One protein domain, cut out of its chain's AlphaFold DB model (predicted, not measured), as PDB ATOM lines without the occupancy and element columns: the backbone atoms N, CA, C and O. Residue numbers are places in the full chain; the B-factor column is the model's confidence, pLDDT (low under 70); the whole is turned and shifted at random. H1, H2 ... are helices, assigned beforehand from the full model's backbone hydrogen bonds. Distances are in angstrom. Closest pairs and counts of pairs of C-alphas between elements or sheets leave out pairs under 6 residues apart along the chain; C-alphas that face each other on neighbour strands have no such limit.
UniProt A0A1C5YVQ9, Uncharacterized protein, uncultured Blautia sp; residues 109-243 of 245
ATOM      1  N   LEU A 109      15.247 -32.545 -43.587       88.56
ATOM      2  CA  LEU A 109      15.548 -33.437 -42.466       88.56
ATOM      3  C   LEU A 109      15.346 -32.723 -41.128       88.56
ATOM      4  O   LEU A 109      14.627 -33.212 -40.259       88.56
ATOM      5  N   SER A 110      15.942 -31.540 -40.973       90.12
ATOM      6  CA  SER A 110      15.805 -30.732 -39.759       90.12
ATOM      7  C   SER A 110      14.342 -30.361 -39.510       90.12
ATOM      8  O   SER A 110      13.834 -30.587 -38.414       90.12
ATOM      9  N   GLU A 111      13.624 -29.898 -40.535       90.69
ATOM     10  CA  GLU A 111      12.192 -29.592 -40.469       90.69
ATOM     11  C   GLU A 111      11.367 -30.785 -39.960       90.69
ATOM     12  O   GLU A 111      10.527 -30.632 -39.070       90.69
ATOM     13  N   SER A 112      11.608 -31.982 -40.501       88.31
ATOM     14  CA  SER A 112      10.924 -33.207 -40.081       88.31
ATOM     15  C   SER A 112      11.254 -33.598 -38.642       88.31
ATOM     16  O   SER A 112      10.342 -33.910 -37.875       88.31
ATOM     17  N   ILE A 113      12.527 -33.531 -38.244       90.81
ATOM     18  CA  ILE A 113      12.955 -33.850 -36.877       90.81
ATOM     19  C   ILE A 113      12.298 -32.908 -35.868       90.81
ATOM     20  O   ILE A 113      11.704 -33.369 -34.893       90.81
ATOM     21  N   TYR A 114      12.362 -31.596 -36.099       92.44
ATOM     22  CA  TYR A 114      11.785 -30.630 -35.166       92.44
ATOM     23  C   TYR A 114      10.264 -30.740 -35.091       92.44
ATOM     24  O   TYR A 114       9.717 -30.628 -33.997       92.44
ATOM     25  N   LYS A 115       9.574 -31.057 -36.193       90.44
ATOM     26  CA  LYS A 115       8.131 -31.342 -36.155       90.44
ATOM     27  C   LYS A 115       7.784 -32.511 -35.238       90.44
ATOM     28  O   LYS A 115       6.832 -32.379 -34.476       90.44
ATOM     29  N   ILE A 116       8.557 -33.601 -35.242       87.50
ATOM     30  CA  ILE A 116       8.340 -34.700 -34.281       87.50
ATOM     31  C   ILE A 116       8.578 -34.225 -32.853       87.50
ATOM     32  O   ILE A 116       7.771 -34.502 -31.974       87.50
ATOM     33  N   LEU A 117       9.685 -33.517 -32.609       90.31
ATOM     34  CA  LEU A 117      10.027 -33.060 -31.262       90.31
ATOM     35  C   LEU A 117       8.958 -32.126 -30.680       90.31
ATOM     36  O   LEU A 117       8.825 -32.050 -29.462       90.31
ATOM     37  N   LEU A 118       8.204 -31.429 -31.533       90.19
ATOM     38  CA  LEU A 118       7.081 -30.581 -31.141       90.19
ATOM     39  C   LEU A 118       5.780 -31.363 -30.891       90.19
ATOM     40  O   LEU A 118       4.949 -30.900 -30.110       90.19
ATOM     41  N   GLN A 119       5.600 -32.534 -31.507       83.06
ATOM     42  CA  GLN A 119       4.401 -33.362 -31.364       83.06
ATOM     43  C   GLN A 119       4.381 -34.144 -30.039       83.06
ATOM     44  O   GLN A 119       5.407 -34.575 -29.518       83.06
ATOM     45  N   ASP A 120       3.178 -34.367 -29.499       69.12
ATOM     46  CA  ASP A 120       2.968 -35.171 -28.284       69.12
ATOM     47  C   ASP A 120       3.013 -36.683 -28.531       69.12
ATOM     48  O   ASP A 120       3.177 -37.464 -27.594       69.12
ATOM     49  N   SER A 121       2.882 -37.105 -29.789       61.91
ATOM     50  CA  SER A 121       2.935 -38.505 -30.193       61.91
ATOM     51  C   SER A 121       3.921 -38.660 -31.351       61.91
ATOM     52  O   SER A 121       3.857 -37.866 -32.290       61.91
ATOM     53  N   PRO A 122       4.843 -39.638 -31.296       60.12
ATOM     54  CA  PRO A 122       5.788 -39.872 -32.375       60.12
ATOM     55  C   PRO A 122       5.035 -40.329 -33.627       60.12
ATOM     56  O   PRO A 122       4.462 -41.418 -33.663       60.12
ATOM     57  N   ASP A 123       5.037 -39.491 -34.660       56.41
ATOM     58  CA  ASP A 123       4.509 -39.857 -35.968       56.41
ATOM     59  C   ASP A 123       5.435 -40.916 -36.593       56.41
ATOM     60  O   ASP A 123       6.577 -40.639 -36.980       56.41
ATOM     61  N   GLY A 124       4.964 -42.166 -36.654       55.28
ATOM     62  CA  GLY A 124       5.730 -43.316 -37.154       55.28
ATOM     63  C   GLY A 124       6.175 -43.191 -38.620       55.28
ATOM     64  O   GLY A 124       6.981 -43.991 -39.092       55.28
ATOM     65  N   LEU A 125       5.698 -42.162 -39.329       54.75
ATOM     66  CA  LEU A 125       5.966 -41.887 -40.741       54.75
ATOM     67  C   LEU A 125       7.407 -41.442 -41.050       54.75
ATOM     68  O   LEU A 125       7.803 -41.464 -42.220       54.75
ATOM     69  N   LEU A 126       8.216 -41.047 -40.057       54.03
ATOM     70  CA  LEU A 126       9.588 -40.599 -40.332       54.03
ATOM     71  C   LEU A 126      10.544 -41.735 -40.713       54.03
ATOM     72  O   LEU A 126      11.398 -41.534 -41.574       54.03
ATOM     73  N   LEU A 127      10.376 -42.934 -40.143       53.50
ATOM     74  CA  LEU A 127      11.246 -44.080 -40.452       53.50
ATOM     75  C   LEU A 127      11.016 -44.630 -41.869       53.50
ATOM     76  O   LEU A 127      11.916 -45.241 -42.441       53.50
ATOM     77  N   GLU A 128       9.840 -44.390 -42.457       59.12
ATOM     78  CA  GLU A 128       9.557 -44.771 -43.846       59.12
ATOM     79  C   GLU A 128      10.128 -43.766 -44.858       59.12
ATOM     80  O   GLU A 128      10.469 -44.144 -45.981       59.12
ATOM     81  N   ARG A 129      10.268 -42.487 -44.475       54.84
ATOM     82  CA  ARG A 129      10.750 -41.412 -45.365       54.84
ATOM     83  C   ARG A 129      12.245 -41.131 -45.234       54.84
ATOM     84  O   ARG A 129      12.876 -40.727 -46.213       54.84
ATOM     85  N   GLU A 130      12.832 -41.377 -44.068       61.28
ATOM     86  CA  GLU A 130      14.240 -41.114 -43.795       61.28
ATOM     87  C   GLU A 130      14.968 -42.381 -43.353       61.28
ATOM     88  O   GLU A 130      14.573 -43.069 -42.417       61.28
ATOM     89  N   LYS A 131      16.087 -42.699 -44.019       70.88
ATOM     90  CA  LYS A 131      16.962 -43.794 -43.581       70.88
ATOM     91  C   LYS A 131      17.425 -43.487 -42.156       70.88
ATOM     92  O   LYS A 131      18.094 -42.475 -41.968       70.88
ATOM     93  N   VAL A 132      17.127 -44.362 -41.196       80.00
ATOM     94  CA  VAL A 132      17.491 -44.248 -39.765       80.00
ATOM     95  C   VAL A 132      18.938 -43.784 -39.548       80.00
ATOM     96  O   VAL A 132      19.220 -42.999 -38.647       80.00
ATOM     97  N   ASP A 133      19.858 -44.203 -40.416       84.69
ATOM     98  CA  ASP A 133      21.266 -43.796 -40.384       84.69
ATOM     99  C   ASP A 133      21.474 -42.280 -40.524       84.69
ATOM    100  O   ASP A 133      22.379 -41.719 -39.902       84.69
ATOM    101  N   LYS A 134      20.630 -41.592 -41.305       88.25
ATOM    102  CA  LYS A 134      20.652 -40.129 -41.435       88.25
ATOM    103  C   LYS A 134      20.267 -39.453 -40.125       88.25
ATOM    104  O   LYS A 134      20.957 -38.524 -39.722       88.25
ATOM    105  N   ILE A 135      19.230 -39.951 -39.450       88.94
ATOM    106  CA  ILE A 135      18.777 -39.431 -38.154       88.94
ATOM    107  C   ILE A 135      19.874 -39.632 -37.104       88.94
ATOM    108  O   ILE A 135      20.258 -38.679 -36.436       88.94
ATOM    109  N   LYS A 136      20.464 -40.831 -37.017       90.56
ATOM    110  CA  LYS A 136      21.592 -41.104 -36.105       90.56
ATOM    111  C   LYS A 136      22.770 -40.164 -36.360       90.56
ATOM    112  O   LYS A 136      23.251 -39.500 -35.447       90.56
ATOM    113  N   THR A 137      23.157 -40.020 -37.629       92.19
ATOM    114  CA  THR A 137      24.224 -39.097 -38.039       92.19
ATOM    115  C   THR A 137      23.893 -37.649 -37.670       92.19
ATOM    116  O   THR A 137      24.775 -36.902 -37.246       92.19
ATOM    117  N   TRP A 138      22.632 -37.234 -37.820       93.31
ATOM    118  CA  TRP A 138      22.171 -35.905 -37.425       93.31
ATOM    119  C   TRP A 138      22.278 -35.703 -35.909       93.31
ATOM    120  O   TRP A 138      22.829 -34.685 -35.495       93.31
ATOM    121  N   ILE A 139      21.844 -36.677 -35.096       93.00
ATOM    122  CA  ILE A 139      21.937 -36.632 -33.624       93.00
ATOM    123  C   ILE A 139      23.404 -36.523 -33.189       93.00
ATOM    124  O   ILE A 139      23.758 -35.683 -32.358       93.00
ATOM    125  N   ASP A 140      24.280 -37.336 -33.777       91.44
ATOM    126  CA  ASP A 140      25.690 -37.394 -33.394       91.44
ATOM    127  C   ASP A 140      26.435 -36.090 -33.703       91.44
ATOM    128  O   ASP A 140      27.313 -35.687 -32.932       91.44
ATOM    129  N   ARG A 141      26.041 -35.396 -34.779       92.19
ATOM    130  CA  ARG A 141      26.583 -34.086 -35.175       92.19
ATOM    131  C   ARG A 141      26.150 -32.941 -34.262       92.19
ATOM    132  O   ARG A 141      26.817 -31.904 -34.262       92.19
ATOM    133  N   GLN A 142      25.082 -33.105 -33.478       90.69
ATOM    134  CA  GLN A 142      24.637 -32.057 -32.566       90.69
ATOM    135  C   GLN A 142      25.693 -31.797 -31.489       90.69
ATOM    136  O   GLN A 142      26.197 -32.714 -30.827       90.69
ATOM    137  N   LYS A 143      26.019 -30.516 -31.292       88.75
ATOM    138  CA  LYS A 143      26.949 -30.044 -30.255       88.75
ATOM    139  C   LYS A 143      26.230 -29.928 -28.903       88.75
ATOM    140  O   LYS A 143      26.188 -28.855 -28.313       88.75
ATOM    141  N   THR A 144      25.638 -31.029 -28.446       90.69
ATOM    142  CA  THR A 144      24.867 -31.131 -27.196       90.69
ATOM    143  C   THR A 144      25.449 -32.199 -26.263       90.69
ATOM    144  O   THR A 144      26.275 -33.023 -26.668       90.69
ATOM    145  N   GLY A 145      25.048 -32.169 -24.988       88.31
ATOM    146  CA  GLY A 145      25.480 -33.144 -23.984       88.31
ATOM    147  C   GLY A 145      24.903 -34.550 -24.209       88.31
ATOM    148  O   GLY A 145      23.895 -34.726 -24.892       88.31
ATOM    149  N   GLN A 146      25.514 -35.560 -23.578       90.50
ATOM    150  CA  GLN A 146      25.104 -36.970 -23.715       90.50
ATOM    151  C   GLN A 146      23.654 -37.231 -23.272       90.50
ATOM    152  O   GLN A 146      22.981 -38.070 -23.863       90.50
ATOM    153  N   GLY A 147      23.147 -36.487 -22.280       91.88
ATOM    154  CA  GLY A 147      21.749 -36.586 -21.843       91.88
ATOM    155  C   GLY A 147      20.758 -36.224 -22.955       91.88
ATOM    156  O   GLY A 147      19.841 -36.988 -23.235       91.88
ATOM    157  N   VAL A 148      21.008 -35.116 -23.661       94.06
ATOM    158  CA  VAL A 148      20.184 -34.677 -24.800       94.06
ATOM    159  C   VAL A 148      20.254 -35.696 -25.935       94.06
ATOM    160  O   VAL A 148      19.225 -36.066 -26.488       94.06
ATOM    161  N   LYS A 149      21.453 -36.202 -26.254       94.19
ATOM    162  CA  LYS A 149      21.610 -37.234 -27.289       94.19
ATOM    163  C   LYS A 149      20.820 -38.493 -26.949       94.19
ATOM    164  O   LYS A 149      20.105 -38.993 -27.808       94.19
ATOM    165  N   ARG A 150      20.881 -38.966 -25.701       94.50
ATOM    166  CA  ARG A 150      20.100 -40.123 -25.242       94.50
ATOM    167  C   ARG A 150      18.597 -39.918 -25.447       94.50
ATOM    168  O   ARG A 150      17.959 -40.794 -26.019       94.50
ATOM    169  N   LEU A 151      18.061 -38.767 -25.041       93.88
ATOM    170  CA  LEU A 151      16.644 -38.430 -25.229       93.88
ATOM    171  C   LEU A 151      16.259 -38.376 -26.718       93.88
ATOM    172  O   LEU A 151      15.211 -38.889 -27.110       93.88
ATOM    173  N   LEU A 152      17.130 -37.828 -27.571       92.81
ATOM    174  CA  LEU A 152      16.922 -37.815 -29.022       92.81
ATOM    175  C   LEU A 152      16.906 -39.226 -29.621       92.81
ATOM    176  O   LEU A 152      16.051 -39.510 -30.453       92.81
ATOM    177  N   TYR A 153      17.801 -40.118 -29.188       91.62
ATOM    178  CA  TYR A 153      17.788 -41.522 -29.614       91.62
ATOM    179  C   TYR A 153      16.494 -42.226 -29.184       91.62
ATOM    180  O   TYR A 153      15.841 -42.856 -30.016       91.62
ATOM    181  N   GLN A 154      16.071 -42.058 -27.929       90.38
ATOM    182  CA  GLN A 154      14.818 -42.634 -27.425       90.38
ATOM    183  C   GLN A 154      13.603 -42.155 -28.232       90.38
ATOM    184  O   GLN A 154      12.726 -42.939 -28.580       90.38
ATOM    185  N   THR A 155      13.579 -40.877 -28.600       88.75
ATOM    186  CA  THR A 155      12.419 -40.284 -29.280       88.75
ATOM    187  C   THR A 155      12.398 -40.569 -30.772       88.75
ATOM    188  O   THR A 155      11.388 -41.007 -31.314       88.75
ATOM    189  N   LEU A 156      13.518 -40.327 -31.453       88.44
ATOM    190  CA  LEU A 156      13.586 -40.354 -32.914       88.44
ATOM    191  C   LEU A 156      13.900 -41.751 -33.466       88.44
ATOM    192  O   LEU A 156      13.591 -42.027 -34.622       88.44
ATOM    193  N   VAL A 157      14.530 -42.622 -32.668       87.06
ATOM    194  CA  VAL A 157      14.924 -43.978 -33.090       87.06
ATOM    195  C   VAL A 157      14.078 -45.043 -32.400       87.06
ATOM    196  O   VAL A 157      13.599 -45.952 -33.071       87.06
ATOM    197  N   GLU A 158      13.872 -44.937 -31.084       86.38
ATOM    198  CA  GLU A 158      13.071 -45.910 -30.317       86.38
ATOM    199  C   GLU A 158      11.571 -45.564 -30.276       86.38
ATOM    200  O   GLU A 158      10.785 -46.351 -29.754       86.38
ATOM    201  N   GLN A 159      11.169 -44.416 -30.842       83.31
ATOM    202  CA  GLN A 159       9.782 -43.932 -30.899       83.31
ATOM    203  C   GLN A 159       9.100 -43.823 -29.525       83.31
ATOM    204  O   GLN A 159       7.898 -44.062 -29.386       83.31
ATOM    205  N   GLN A 160       9.858 -43.449 -28.494       84.94
ATOM    206  CA  GLN A 160       9.310 -43.172 -27.168       84.94
ATOM    207  C   GLN A 160       8.944 -41.686 -27.038       84.94
ATOM    208  O   GLN A 160       9.741 -40.830 -27.418       84.94
ATOM    209  N   PRO A 161       7.760 -41.334 -26.512       84.31
ATOM    210  CA  PRO A 161       7.374 -39.936 -26.361       84.31
ATOM    211  C   PRO A 161       8.246 -39.222 -25.317       84.31
ATOM    212  O   PRO A 161       8.562 -39.783 -24.267       84.31
ATOM    213  N   LEU A 162       8.585 -37.955 -25.579       87.06
ATOM    214  CA  LEU A 162       9.229 -37.083 -24.592       87.06
ATOM    215  C   LEU A 162       8.204 -36.536 -23.605       87.06
ATOM    216  O   LEU A 162       7.125 -36.086 -24.003       87.06
ATOM    217  N   SER A 163       8.587 -36.477 -22.329       90.38
ATOM    218  CA  SER A 163       7.851 -35.680 -21.351       90.38
ATOM    219  C   SER A 163       7.903 -34.191 -21.725       90.38
ATOM    220  O   SER A 163       8.783 -33.741 -22.466       90.38
ATOM    221  N   ARG A 164       6.967 -33.388 -21.202       88.69
ATOM    222  CA  ARG A 164       6.954 -31.934 -21.442       88.69
ATOM    223  C   ARG A 164       8.251 -31.262 -20.969       88.69
ATOM    224  O   ARG A 164       8.743 -30.353 -21.632       88.69
ATOM    225  N   GLU A 165       8.793 -31.720 -19.843       90.50
ATOM    226  CA  GLU A 165      10.044 -31.213 -19.275       90.50
ATOM    227  C   GLU A 165      11.247 -31.587 -20.150       90.50
ATOM    228  O   GLU A 165      12.025 -30.708 -20.529       90.50
ATOM    229  N   ASP A 166      11.345 -32.854 -20.567       93.06
ATOM    230  CA  ASP A 166      12.425 -33.323 -21.443       93.06
ATOM    231  C   ASP A 166      12.386 -32.639 -22.812       93.06
ATOM    232  O   ASP A 166      13.431 -32.274 -23.351       93.06
ATOM    233  N   ARG A 167      11.189 -32.407 -23.367       93.31
ATOM    234  CA  ARG A 167      11.012 -31.655 -24.618       93.31
ATOM    235  C   ARG A 167      11.558 -30.236 -24.488       93.31
ATOM    236  O   ARG A 167      12.325 -29.800 -25.347       93.31
ATOM    237  N   GLY A 168      11.191 -29.542 -23.409       93.50
ATOM    238  CA  GLY A 168      11.704 -28.209 -23.104       93.50
ATOM    239  C   GLY A 168      13.227 -28.198 -23.010       93.50
ATOM    240  O   GLY A 168      13.882 -27.412 -23.694       93.50
ATOM    241  N   TYR A 169      13.796 -29.137 -22.255       95.00
ATOM    242  CA  TYR A 169      15.239 -29.269 -22.080       95.00
ATOM    243  C   TYR A 169      15.984 -29.555 -23.394       95.00
ATOM    244  O   TYR A 169      16.985 -28.897 -23.701       95.00
ATOM    245  N   VAL A 170      15.493 -30.507 -24.194       95.62
ATOM    246  CA  VAL A 170      16.089 -30.895 -25.482       95.62
ATOM    247  C   VAL A 170      16.080 -29.720 -26.455       95.62
ATOM    248  O   VAL A 170      17.131 -29.394 -27.011       95.62
ATOM    249  N   LEU A 171      14.936 -29.053 -26.636       95.50
ATOM    250  CA  LEU A 171      14.821 -27.908 -27.546       95.50
ATOM    251  C   LEU A 171      15.658 -26.718 -27.068       95.50
ATOM    252  O   LEU A 171      16.359 -26.106 -27.875       95.50
ATOM    253  N   TYR A 172      15.673 -26.447 -25.761       95.44
ATOM    254  CA  TYR A 172      16.514 -25.405 -25.170       95.44
ATOM    255  C   TYR A 172      17.996 -25.656 -25.456       95.44
ATOM    256  O   TYR A 172      18.728 -24.745 -25.839       95.44
ATOM    257  N   CYS A 173      18.451 -26.899 -25.335       94.44
ATOM    258  CA  CYS A 173      19.832 -27.261 -25.624       94.44
ATOM    259  C   CYS A 173      20.156 -27.216 -27.126       94.44
ATOM    260  O   CYS A 173      21.208 -26.697 -27.503       94.44
ATOM    261  N   LEU A 174      19.265 -27.720 -27.986       94.31
ATOM    262  CA  LEU A 174      19.455 -27.722 -29.440       94.31
ATOM    263  C   LEU A 174      19.540 -26.308 -30.013       94.31
ATOM    264  O   LEU A 174      20.424 -26.041 -30.816       94.31
ATOM    265  N   ALA A 175      18.684 -25.394 -29.559       94.00
ATOM    266  CA  ALA A 175      18.670 -24.002 -30.007       94.00
ATOM    267  C   ALA A 175      19.656 -23.092 -29.254       94.00
ATOM    268  O   ALA A 175      19.684 -21.888 -29.499       94.00
ATOM    269  N   ARG A 176      20.448 -23.636 -28.318       93.38
ATOM    270  CA  ARG A 176      21.332 -22.863 -27.425       93.38
ATOM    271  C   ARG A 176      20.590 -21.745 -26.684       93.38
ATOM    272  O   ARG A 176      21.057 -20.609 -26.633       93.38
ATOM    273  N   GLY A 177      19.456 -22.089 -26.080       90.81
ATOM    274  CA  GLY A 177      18.474 -21.168 -25.509       90.81
ATOM    275  C   GLY A 177      19.067 -20.065 -24.633       90.81
ATOM    276  O   GLY A 177      18.670 -18.916 -24.776       90.81
ATOM    277  N   LYS A 178      20.072 -20.364 -23.798       91.00
ATOM    278  CA  LYS A 178      20.748 -19.338 -22.984       91.00
ATOM    279  C   LYS A 178      21.366 -18.229 -23.842       91.00
ATOM    280  O   LYS A 178      21.052 -17.062 -23.643       91.00
ATOM    281  N   GLY A 179      22.214 -18.611 -24.799       90.50
ATOM    282  CA  GLY A 179      22.881 -17.667 -25.697       90.50
ATOM    283  C   GLY A 179      21.881 -16.966 -26.612       90.50
ATOM    284  O   GLY A 179      21.941 -15.753 -26.756       90.50
ATOM    285  N   LEU A 180      20.896 -17.704 -27.135       92.50
ATOM    286  CA  LEU A 180      19.815 -17.131 -27.937       92.50
ATOM    287  C   LEU A 180      19.099 -15.996 -27.183       92.50
ATOM    288  O   LEU A 180      18.946 -14.909 -27.732       92.50
ATOM    289  N   ILE A 181      18.687 -16.226 -25.932       92.31
ATOM    290  CA  ILE A 181      17.962 -15.238 -25.120       92.31
ATOM    291  C   ILE A 181      18.859 -14.040 -24.784       92.31
ATOM    292  O   ILE A 181      18.449 -12.900 -24.994       92.31
ATOM    293  N   GLU A 182      20.074 -14.282 -24.284       91.06
ATOM    294  CA  GLU A 182      21.009 -13.220 -23.886       91.06
ATOM    295  C   GLU A 182      21.400 -12.327 -25.070       91.06
ATOM    296  O   GLU A 182      21.340 -11.102 -24.972       91.06
ATOM    297  N   GLU A 183      21.749 -12.923 -26.209       89.81
ATOM    298  CA  GLU A 183      22.133 -12.175 -27.405       89.81
ATOM    299  C   GLU A 183      20.945 -11.447 -28.040       89.81
ATOM    300  O   GLU A 183      21.118 -10.349 -28.564       89.81
ATOM    301  N   THR A 184      19.741 -12.031 -28.005       90.00
ATOM    302  CA  THR A 184      18.545 -11.366 -28.542       90.00
ATOM    303  C   THR A 184      18.189 -10.148 -27.693       90.00
ATOM    304  O   THR A 184      17.981  -9.076 -28.259       90.00
ATOM    305  N   ARG A 185      18.253 -10.266 -26.355       88.00
ATOM    306  CA  ARG A 185      18.051  -9.150 -25.409       88.00
ATOM    307  C   ARG A 185      18.992  -7.975 -25.658       88.00
ATOM    308  O   ARG A 185      18.585  -6.834 -25.503       88.00
ATOM    309  N   GLN A 186      20.241  -8.242 -26.039       88.56
ATOM    310  CA  GLN A 186      21.215  -7.186 -26.344       88.56
ATOM    311  C   GLN A 186      20.896  -6.434 -27.642       88.56
ATOM    312  O   GLN A 186      21.351  -5.306 -27.818       88.56
ATOM    313  N   THR A 187      20.153  -7.062 -28.554       85.06
ATOM    314  CA  THR A 187      19.839  -6.506 -29.879       85.06
ATOM    315  C   THR A 187      18.424  -5.945 -30.010       85.06
ATOM    316  O   THR A 187      18.178  -5.196 -30.946       85.06
ATOM    317  N   SER A 188      17.505  -6.293 -29.108       88.75
ATOM    318  CA  SER A 188      16.101  -5.869 -29.149       88.75
ATOM    319  C   SER A 188      15.815  -4.703 -28.204       88.75
ATOM    320  O   SER A 188      16.266  -4.708 -27.059       88.75
ATOM    321  N   THR A 189      14.976  -3.768 -28.641       87.12
ATOM    322  CA  THR A 189      14.525  -2.600 -27.863       87.12
ATOM    323  C   THR A 189      13.085  -2.756 -27.358       87.12
ATOM    324  O   THR A 189      12.667  -2.049 -26.441       87.12
ATOM    325  N   SER A 190      12.313  -3.681 -27.934       89.81
ATOM    326  CA  SER A 190      10.931  -3.987 -27.547       89.81
ATOM    327  C   SER A 190      10.657  -5.495 -27.538       89.81
ATOM    328  O   SER A 190      11.425  -6.281 -28.095       89.81
ATOM    329  N   ALA A 191       9.540  -5.900 -26.922       87.31
ATOM    330  CA  ALA A 191       9.097  -7.296 -26.900       87.31
ATOM    331  C   ALA A 191       8.803  -7.838 -28.313       87.31
ATOM    332  O   ALA A 191       9.233  -8.940 -28.648       87.31
ATOM    333  N   ASP A 192       8.151  -7.045 -29.168       87.38
ATOM    334  CA  ASP A 192       7.864  -7.430 -30.557       87.38
ATOM    335  C   ASP A 192       9.151  -7.625 -31.373       87.38
ATOM    336  O   ASP A 192       9.275  -8.574 -32.151       87.38
ATOM    337  N   GLU A 193      10.143  -6.755 -31.163       88.81
ATOM    338  CA  GLU A 193      11.449  -6.867 -31.814       88.81
ATOM    339  C   GLU A 193      12.215  -8.098 -31.310       88.81
ATOM    340  O   GLU A 193      12.816  -8.819 -32.108       88.81
ATOM    341  N   PHE A 194      12.140  -8.397 -30.008       92.50
ATOM    342  CA  PHE A 194      12.708  -9.619 -29.443       92.50
ATOM    343  C   PHE A 194      12.115 -10.864 -30.110       92.50
ATOM    344  O   PHE A 194      12.863 -11.741 -30.539       92.50
ATOM    345  N   VAL A 195      10.784 -10.933 -30.225       92.44
ATOM    346  CA  VAL A 195      10.084 -12.068 -30.843       92.44
ATOM    347  C   VAL A 195      10.530 -12.256 -32.291       92.44
ATOM    348  O   VAL A 195      10.958 -13.352 -32.654       92.44
ATOM    349  N   ALA A 196      10.531 -11.186 -33.090       90.00
ATOM    350  CA  ALA A 196      10.929 -11.248 -34.494       90.00
ATOM    351  C   ALA A 196      12.396 -11.682 -34.680       90.00
ATOM    352  O   ALA A 196      12.705 -12.498 -35.554       90.00
ATOM    353  N   ILE A 197      13.311 -11.169 -33.850       91.12
ATOM    354  CA  ILE A 197      14.730 -11.544 -33.904       91.12
ATOM    355  C   ILE A 197      14.923 -12.995 -33.445       91.12
ATOM    356  O   ILE A 197      15.680 -13.732 -34.080       91.12
ATOM    357  N   ALA A 198      14.248 -13.423 -32.376       92.56
ATOM    358  CA  ALA A 198      14.337 -14.789 -31.864       92.56
ATOM    359  C   ALA A 198      13.827 -15.810 -32.891       92.56
ATOM    360  O   ALA A 198      14.535 -16.778 -33.178       92.56
ATOM    361  N   ASP A 199      12.658 -15.567 -33.493       93.50
ATOM    362  CA  ASP A 199      12.084 -16.434 -34.529       93.50
ATOM    363  C   ASP A 199      13.038 -16.558 -35.719       93.50
ATOM    364  O   ASP A 199      13.372 -17.665 -36.144       93.50
ATOM    365  N   ARG A 200      13.572 -15.430 -36.203       91.25
ATOM    366  CA  ARG A 200      14.543 -15.418 -37.300       91.25
ATOM    367  C   ARG A 200      15.825 -16.179 -36.957       91.25
ATOM    368  O   ARG A 200      16.300 -16.966 -37.775       91.25
ATOM    369  N   ARG A 201      16.387 -15.971 -35.765       93.31
ATOM    370  CA  ARG A 201      17.607 -16.664 -35.318       93.31
ATOM    371  C   ARG A 201      17.387 -18.168 -35.218       93.31
ATOM    372  O   ARG A 201      18.249 -18.925 -35.648       93.31
ATOM    373  N   ILE A 202      16.244 -18.612 -34.691       94.62
ATOM    374  CA  ILE A 202      15.894 -20.038 -34.615       94.62
ATOM    375  C   ILE A 202      15.715 -20.616 -36.022       94.62
ATOM    376  O   ILE A 202      16.263 -21.680 -36.311       94.62
ATOM    377  N   MET A 203      15.011 -19.901 -36.905       93.81
ATOM    378  CA  MET A 203      14.797 -20.282 -38.301       93.81
ATOM    379  C   MET A 203      16.137 -20.519 -39.016       93.81
ATOM    380  O   MET A 203      16.371 -21.595 -39.562       93.81
ATOM    381  N   GLU A 204      17.052 -19.549 -38.945       90.62
ATOM    382  CA  GLU A 204      18.371 -19.619 -39.580       90.62
ATOM    383  C   GLU A 204      19.282 -20.673 -38.928       90.62
ATOM    384  O   GLU A 204      19.948 -21.433 -39.630       90.62
ATOM    385  N   PHE A 205      19.300 -20.755 -37.594       92.44
ATOM    386  CA  PHE A 205      20.205 -21.641 -36.856       92.44
ATOM    387  C   PHE A 205      19.805 -23.116 -36.941       92.44
ATOM    388  O   PHE A 205      20.672 -23.984 -37.060       92.44
ATOM    389  N   LEU A 206      18.504 -23.406 -36.879       92.62
ATOM    390  CA  LEU A 206      17.973 -24.771 -36.941       92.62
ATOM    391  C   LEU A 206      17.574 -25.185 -38.357       92.62
ATOM    392  O   LEU A 206      17.239 -26.346 -38.583       92.62
ATOM    393  N   THR A 207      17.635 -24.261 -39.318       93.50
ATOM    394  CA  THR A 207      17.231 -24.472 -40.712       93.50
ATOM    395  C   THR A 207      15.791 -24.994 -40.842       93.50
ATOM    396  O   THR A 207      15.521 -25.920 -41.600       93.50
ATOM    397  N   VAL A 208      14.862 -24.401 -40.085       93.88
ATOM    398  CA  VAL A 208      13.436 -24.790 -40.012       93.88
ATOM    399  C   VAL A 208      12.520 -23.690 -40.530       93.88
ATOM    400  O   VAL A 208      12.939 -22.546 -40.634       93.88
ATOM    401  N   SER A 209      11.266 -24.005 -40.838       93.75
ATOM    402  CA  SER A 209      10.251 -23.021 -41.219       93.75
ATOM    403  C   SER A 209       9.927 -22.040 -40.091       93.75
ATOM    404  O   SER A 209      10.075 -22.350 -38.910       93.75
ATOM    405  N   GLU A 210       9.406 -20.869 -40.458       91.81
ATOM    406  CA  GLU A 210       8.951 -19.846 -39.508       91.81
ATOM    407  C   GLU A 210       7.944 -20.409 -38.491       91.81
ATOM    408  O   GLU A 210       8.072 -20.173 -37.294       91.81
ATOM    409  N   THR A 211       7.007 -21.248 -38.943       92.75
ATOM    410  CA  THR A 211       6.023 -21.897 -38.064       92.75
ATOM    411  C   THR A 211       6.670 -22.808 -37.021       92.75
ATOM    412  O   THR A 211       6.251 -22.828 -35.869       92.75
ATOM    413  N   VAL A 212       7.710 -23.556 -37.400       94.12
ATOM    414  CA  VAL A 212       8.431 -24.436 -36.469       94.12
ATOM    415  C   VAL A 212       9.296 -23.604 -35.521       94.12
ATOM    416  O   VAL A 212       9.360 -23.903 -34.331       94.12
ATOM    417  N   ALA A 213       9.919 -22.534 -36.019       95.06
ATOM    418  CA  ALA A 213      10.719 -21.624 -35.207       95.06
ATOM    419  C   ALA A 213       9.894 -20.947 -34.100       95.06
ATOM    420  O   ALA A 213      10.337 -20.924 -32.950       95.06
ATOM    421  N   GLN A 214       8.682 -20.482 -34.418       94.62
ATOM    422  CA  GLN A 214       7.757 -19.864 -33.461       94.62
ATOM    423  C   GLN A 214       7.370 -20.816 -32.322       94.62
ATOM    424  O   GLN A 214       7.407 -20.438 -31.147       94.62
ATOM    425  N   GLU A 215       7.054 -22.071 -32.646       94.75
ATOM    426  CA  GLU A 215       6.730 -23.088 -31.638       94.75
ATOM    427  C   GLU A 215       7.944 -23.433 -30.763       94.75
ATOM    428  O   GLU A 215       7.838 -23.528 -29.536       94.75
ATOM    429  N   ILE A 216       9.132 -23.550 -31.367       95.56
ATOM    430  CA  ILE A 216      10.380 -23.768 -30.628       95.56
ATOM    431  C   ILE A 216      10.665 -22.590 -29.686       95.56
ATOM    432  O   ILE A 216      10.966 -22.825 -28.513       95.56
ATOM    433  N   ARG A 217      10.527 -21.337 -30.147       95.44
ATOM    434  CA  ARG A 217      10.688 -20.134 -29.310       95.44
ATOM    435  C   ARG A 217       9.790 -20.214 -28.083       95.44
ATOM    436  O   ARG A 217      10.276 -20.054 -26.964       95.44
ATOM    437  N   ARG A 218       8.498 -20.487 -28.287       94.44
ATOM    438  CA  ARG A 218       7.510 -20.595 -27.208       94.44
ATOM    439  C   ARG A 218       7.937 -21.610 -26.151       94.44
ATOM    440  O   ARG A 218       7.957 -21.288 -24.965       94.44
ATOM    441  N   ILE A 219       8.324 -22.815 -26.565       94.19
ATOM    442  CA  ILE A 219       8.733 -23.873 -25.631       94.19
ATOM    443  C   ILE A 219      10.012 -23.497 -24.879       94.19
ATOM    444  O   ILE A 219      10.083 -23.686 -23.666       94.19
ATOM    445  N   ILE A 220      11.010 -22.947 -25.572       94.62
ATOM    446  CA  ILE A 220      12.296 -22.569 -24.973       94.62
ATOM    447  C   ILE A 220      12.121 -21.467 -23.934       94.62
ATOM    448  O   ILE A 220      12.736 -21.543 -22.871       94.62
ATOM    449  N   LEU A 221      11.301 -20.454 -24.221       94.00
ATOM    450  CA  LEU A 221      11.068 -19.341 -23.303       94.00
ATOM    451  C   LEU A 221      10.264 -19.774 -22.079       94.00
ATOM    452  O   LEU A 221      10.629 -19.408 -20.966       94.00
ATOM    453  N   LEU A 222       9.244 -20.620 -22.256       92.31
ATOM    454  CA  LEU A 222       8.507 -21.202 -21.130       92.31
ATOM    455  C   LEU A 222       9.404 -22.097 -20.268       92.31
ATOM    456  O   LEU A 222       9.382 -21.995 -19.043       92.31
ATOM    457  N   TYR A 223      10.243 -22.923 -20.898       93.75
ATOM    458  CA  TYR A 223      11.233 -23.729 -20.188       93.75
ATOM    459  C   TYR A 223      12.205 -22.838 -19.403       93.75
ATOM    460  O   TYR A 223      12.445 -23.082 -18.224       93.75
ATOM    461  N   ALA A 224      12.722 -21.770 -20.016       92.69
ATOM    462  CA  ALA A 224      13.599 -20.815 -19.346       92.69
ATOM    463  C   ALA A 224      12.906 -20.116 -18.165       92.69
ATOM    464  O   ALA A 224      13.508 -20.005 -17.100       92.69
ATOM    465  N   ALA A 225      11.645 -19.700 -18.336       90.94
ATOM    466  CA  ALA A 225      10.838 -19.077 -17.290       90.94
ATOM    467  C   ALA A 225      10.704 -20.006 -16.073       90.94
ATOM    468  O   ALA A 225      10.980 -19.596 -14.946       90.94
ATOM    469  N   ASP A 226      10.386 -21.284 -16.294       89.69
ATOM    470  CA  ASP A 226      10.255 -22.270 -15.215       89.69
ATOM    471  C   ASP A 226      11.544 -22.455 -14.392       89.69
ATOM    472  O   ASP A 226      11.471 -22.754 -13.198       89.69
ATOM    473  N   HIS A 227      12.712 -22.196 -14.987       89.06
ATOM    474  CA  HIS A 227      14.017 -22.296 -14.323       89.06
ATOM    475  C   HIS A 227      14.442 -21.016 -13.586       89.06
ATOM    476  O   HIS A 227      15.442 -21.037 -12.869       89.06
ATOM    477  N   VAL A 228      13.688 -19.917 -13.714       89.06
ATOM    478  CA  VAL A 228      13.940 -18.642 -13.016       89.06
ATOM    479  C   VAL A 228      12.769 -18.203 -12.135       89.06
ATOM    480  O   VAL A 228      12.672 -17.035 -11.783       89.06
ATOM    481  N   ARG A 229      11.900 -19.127 -11.703       84.38
ATOM    482  CA  ARG A 229      10.726 -18.833 -10.848       84.38
ATOM    483  C   ARG A 229      11.030 -18.055  -9.559       84.38
ATOM    484  O   ARG A 229      10.125 -17.450  -8.994       84.38
ATOM    485  N   SER A 230      12.269 -18.088  -9.069       84.31
ATOM    486  CA  SER A 230      12.705 -17.287  -7.919       84.31
ATOM    487  C   SER A 230      12.817 -15.789  -8.223       84.31
ATOM    488  O   SER A 230      12.720 -14.981  -7.303       84.31
ATOM    489  N   ASP A 231      13.026 -15.418  -9.488       89.19
ATOM    490  CA  ASP A 231      13.029 -14.040  -9.978       89.19
ATOM    491  C   ASP A 231      11.697 -13.762 -10.687       89.19
ATOM    492  O   ASP A 231      11.490 -14.102 -11.851       89.19
ATOM    493  N   ILE A 232      10.765 -13.157  -9.950       85.38
ATOM    494  CA  ILE A 232       9.396 -12.897 -10.417       85.38
ATOM    495  C   ILE A 232       9.392 -11.990 -11.656       85.38
ATOM    496  O   ILE A 232       8.587 -12.198 -12.563       85.38
ATOM    497  N   GLN A 233      10.296 -11.008 -11.722       84.69
ATOM    498  CA  GLN A 233      10.367 -10.081 -12.848       84.69
ATOM    499  C   GLN A 233      10.825 -10.810 -14.113       84.69
ATOM    500  O   GLN A 233      10.169 -10.714 -15.150       84.69
ATOM    501  N   GLN A 234      11.902 -11.593 -14.009       85.06
ATOM    502  CA  GLN A 234      12.423 -12.358 -15.140       85.06
ATOM    503  C   GLN A 234      11.466 -13.480 -15.573       85.06
ATOM    504  O   GLN A 234      11.349 -13.764 -16.767       85.06
ATOM    505  N   TYR A 235      10.761 -14.097 -14.622       86.38
ATOM    506  CA  TYR A 235       9.721 -15.086 -14.897       86.38
ATOM    507  C   TYR A 235       8.600 -14.496 -15.757       86.38
ATOM    508  O   TYR A 235       8.302 -15.047 -16.815       86.38
ATOM    509  N   HIS A 236       8.009 -13.368 -15.344       84.44
ATOM    510  CA  HIS A 236       6.911 -12.740 -16.087       84.44
ATOM    511  C   HIS A 236       7.337 -12.275 -17.481       84.44
ATOM    512  O   HIS A 236       6.605 -12.510 -18.438       84.44
ATOM    513  N   GLU A 237       8.532 -11.695 -17.606       87.38
ATOM    514  CA  GLU A 237       9.084 -11.257 -18.890       87.38
ATOM    515  C   GLU A 237       9.229 -12.429 -19.877       87.38
ATOM    516  O   GLU A 237       8.723 -12.374 -20.995       87.38
ATOM    517  N   LEU A 238       9.879 -13.527 -19.472       87.38
ATOM    518  CA  LEU A 238      10.066 -14.695 -20.345       87.38
ATOM    519  C   LEU A 238       8.740 -15.379 -20.690       87.38
ATOM    520  O   LEU A 238       8.578 -15.896 -21.796       87.38
ATOM    521  N   TYR A 239       7.791 -15.370 -19.755       85.81
ATOM    522  CA  TYR A 239       6.456 -15.918 -19.964       85.81
ATOM    523  C   TYR A 239       5.663 -15.103 -21.002       85.81
ATOM    524  O   TYR A 239       5.032 -15.681 -21.890       85.81
ATOM    525  N   GLU A 240       5.759 -13.771 -20.946       85.56
ATOM    526  CA  GLU A 240       5.160 -12.849 -21.919       85.56
ATOM    527  C   GLU A 240       5.801 -12.997 -23.304       85.56
ATOM    528  O   GLU A 240       5.100 -13.220 -24.293       85.56
ATOM    529  N   LEU A 241       7.136 -12.992 -23.375       84.31
ATOM    530  CA  LEU A 241       7.883 -13.201 -24.620       84.31
ATOM    531  C   LEU A 241       7.628 -14.585 -25.236       84.31
ATOM    532  O   LEU A 241       7.800 -14.763 -26.440       84.31
ATOM    533  N   GLY A 242       7.216 -15.570 -24.432       76.38
ATOM    534  CA  GLY A 242       6.781 -16.895 -24.874       76.38
ATOM    535  C   GLY A 242       5.400 -16.924 -25.537       76.38
ATOM    536  O   GLY A 242       5.019 -17.962 -26.074       76.38
ATOM    537  N   GLY A 243       4.648 -15.818 -25.531       73.94
ATOM    538  CA  GLY A 243       3.307 -15.743 -26.121       73.94
ATOM    539  C   GLY A 243       2.236 -16.486 -25.317       73.94
ATOM    540  O   GLY A 243       1.292 -17.018 -25.898       73.94
TER     541      GLY A 243
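AT A GLANCE: This is residues 109 to 243 of the 245 residues of an uncharacterized protein of uncultured Blautia sp (UniProt A0A1C5YVQ9). The model is an elongated helical body in two lobes, H1 to H5 and H6 to H9, which join where H5 crosses the long helix H8 near the middle. In one lobe the hairpin of H3 and H4 packs on H5 through H4, with the short H2 at the far end; in the other, H7 crosses H8, H9 folds back beside H8, and H6 packs on H7. The printed part has 135 residues with nine named helices, H1 to H9 in chain order, and no named strand; the class is all helix, and the helices are mostly crossed. It is compact, with a radius of gyration of the C-alphas of 15.1 A, and spans 45 by 28 by 24 A.

HOW THE PARTS SIT: H1, residues 109 to 118, is close to but not clearly touching H2, residues 126 to 129, with closest C-alphas Ser 112 and Leu 126, 7.5 A apart. H3, residues 132 to 141, and H4, residues 146 to 156, form a hairpin: they touch at a shallow tilt of 22 degrees, closest at C-alphas 139 and 149, 6.4 A. H5, residues 164 to 174, touches H4 at a steep tilt of 65 degrees, closest at C-alphas 148 and 170, 5.6 A. H6, residues 177 to 187, touches H7, residues 191 to 206, closest at C-alphas 184 and 194, 6.2 A. H8, residues 210 to 226, is the hub and touches five helices. Among them, H5 comes closest at C-alphas 172 and 220, 5.1 A, and H7 at C-alphas 203 and 213, 5.3 A; each stands at a steep tilt of 68 degrees to H8, only just short of perpendicular. H8 touches H1 with residues 212 to 216 alone, closest at C-alphas 115 and 212, 6.9 A. H8 and H9, residues 232 to 241, form a hairpin at 11 degrees, closest at C-alphas 225 and 235, 4.8 A. H3 and H8 are apart. Each O i to N i+4 pair is within hydrogen-bond range in H1 and H3 to H9; H2 is too short for such a pair.

IN THESE COORDINATES: H1 begins at C-alpha 109, (15.548, -33.437, -42.466). H7 is 22.0 A long from first to last C-alpha and H8 24.4 A, from C-alpha 210 at (8.951, -19.846, -39.508). H9 ends at C-alpha 241, (7.883, -13.201, -24.620).

THE WHOLE: The two C-alphas farthest apart, of Glu 128 and Gln 233, are 46.5 A apart. The printed part has no cut, and no link is long. Mean pLDDT of the printed part is 87.5; residues 120 to 130 are under 70.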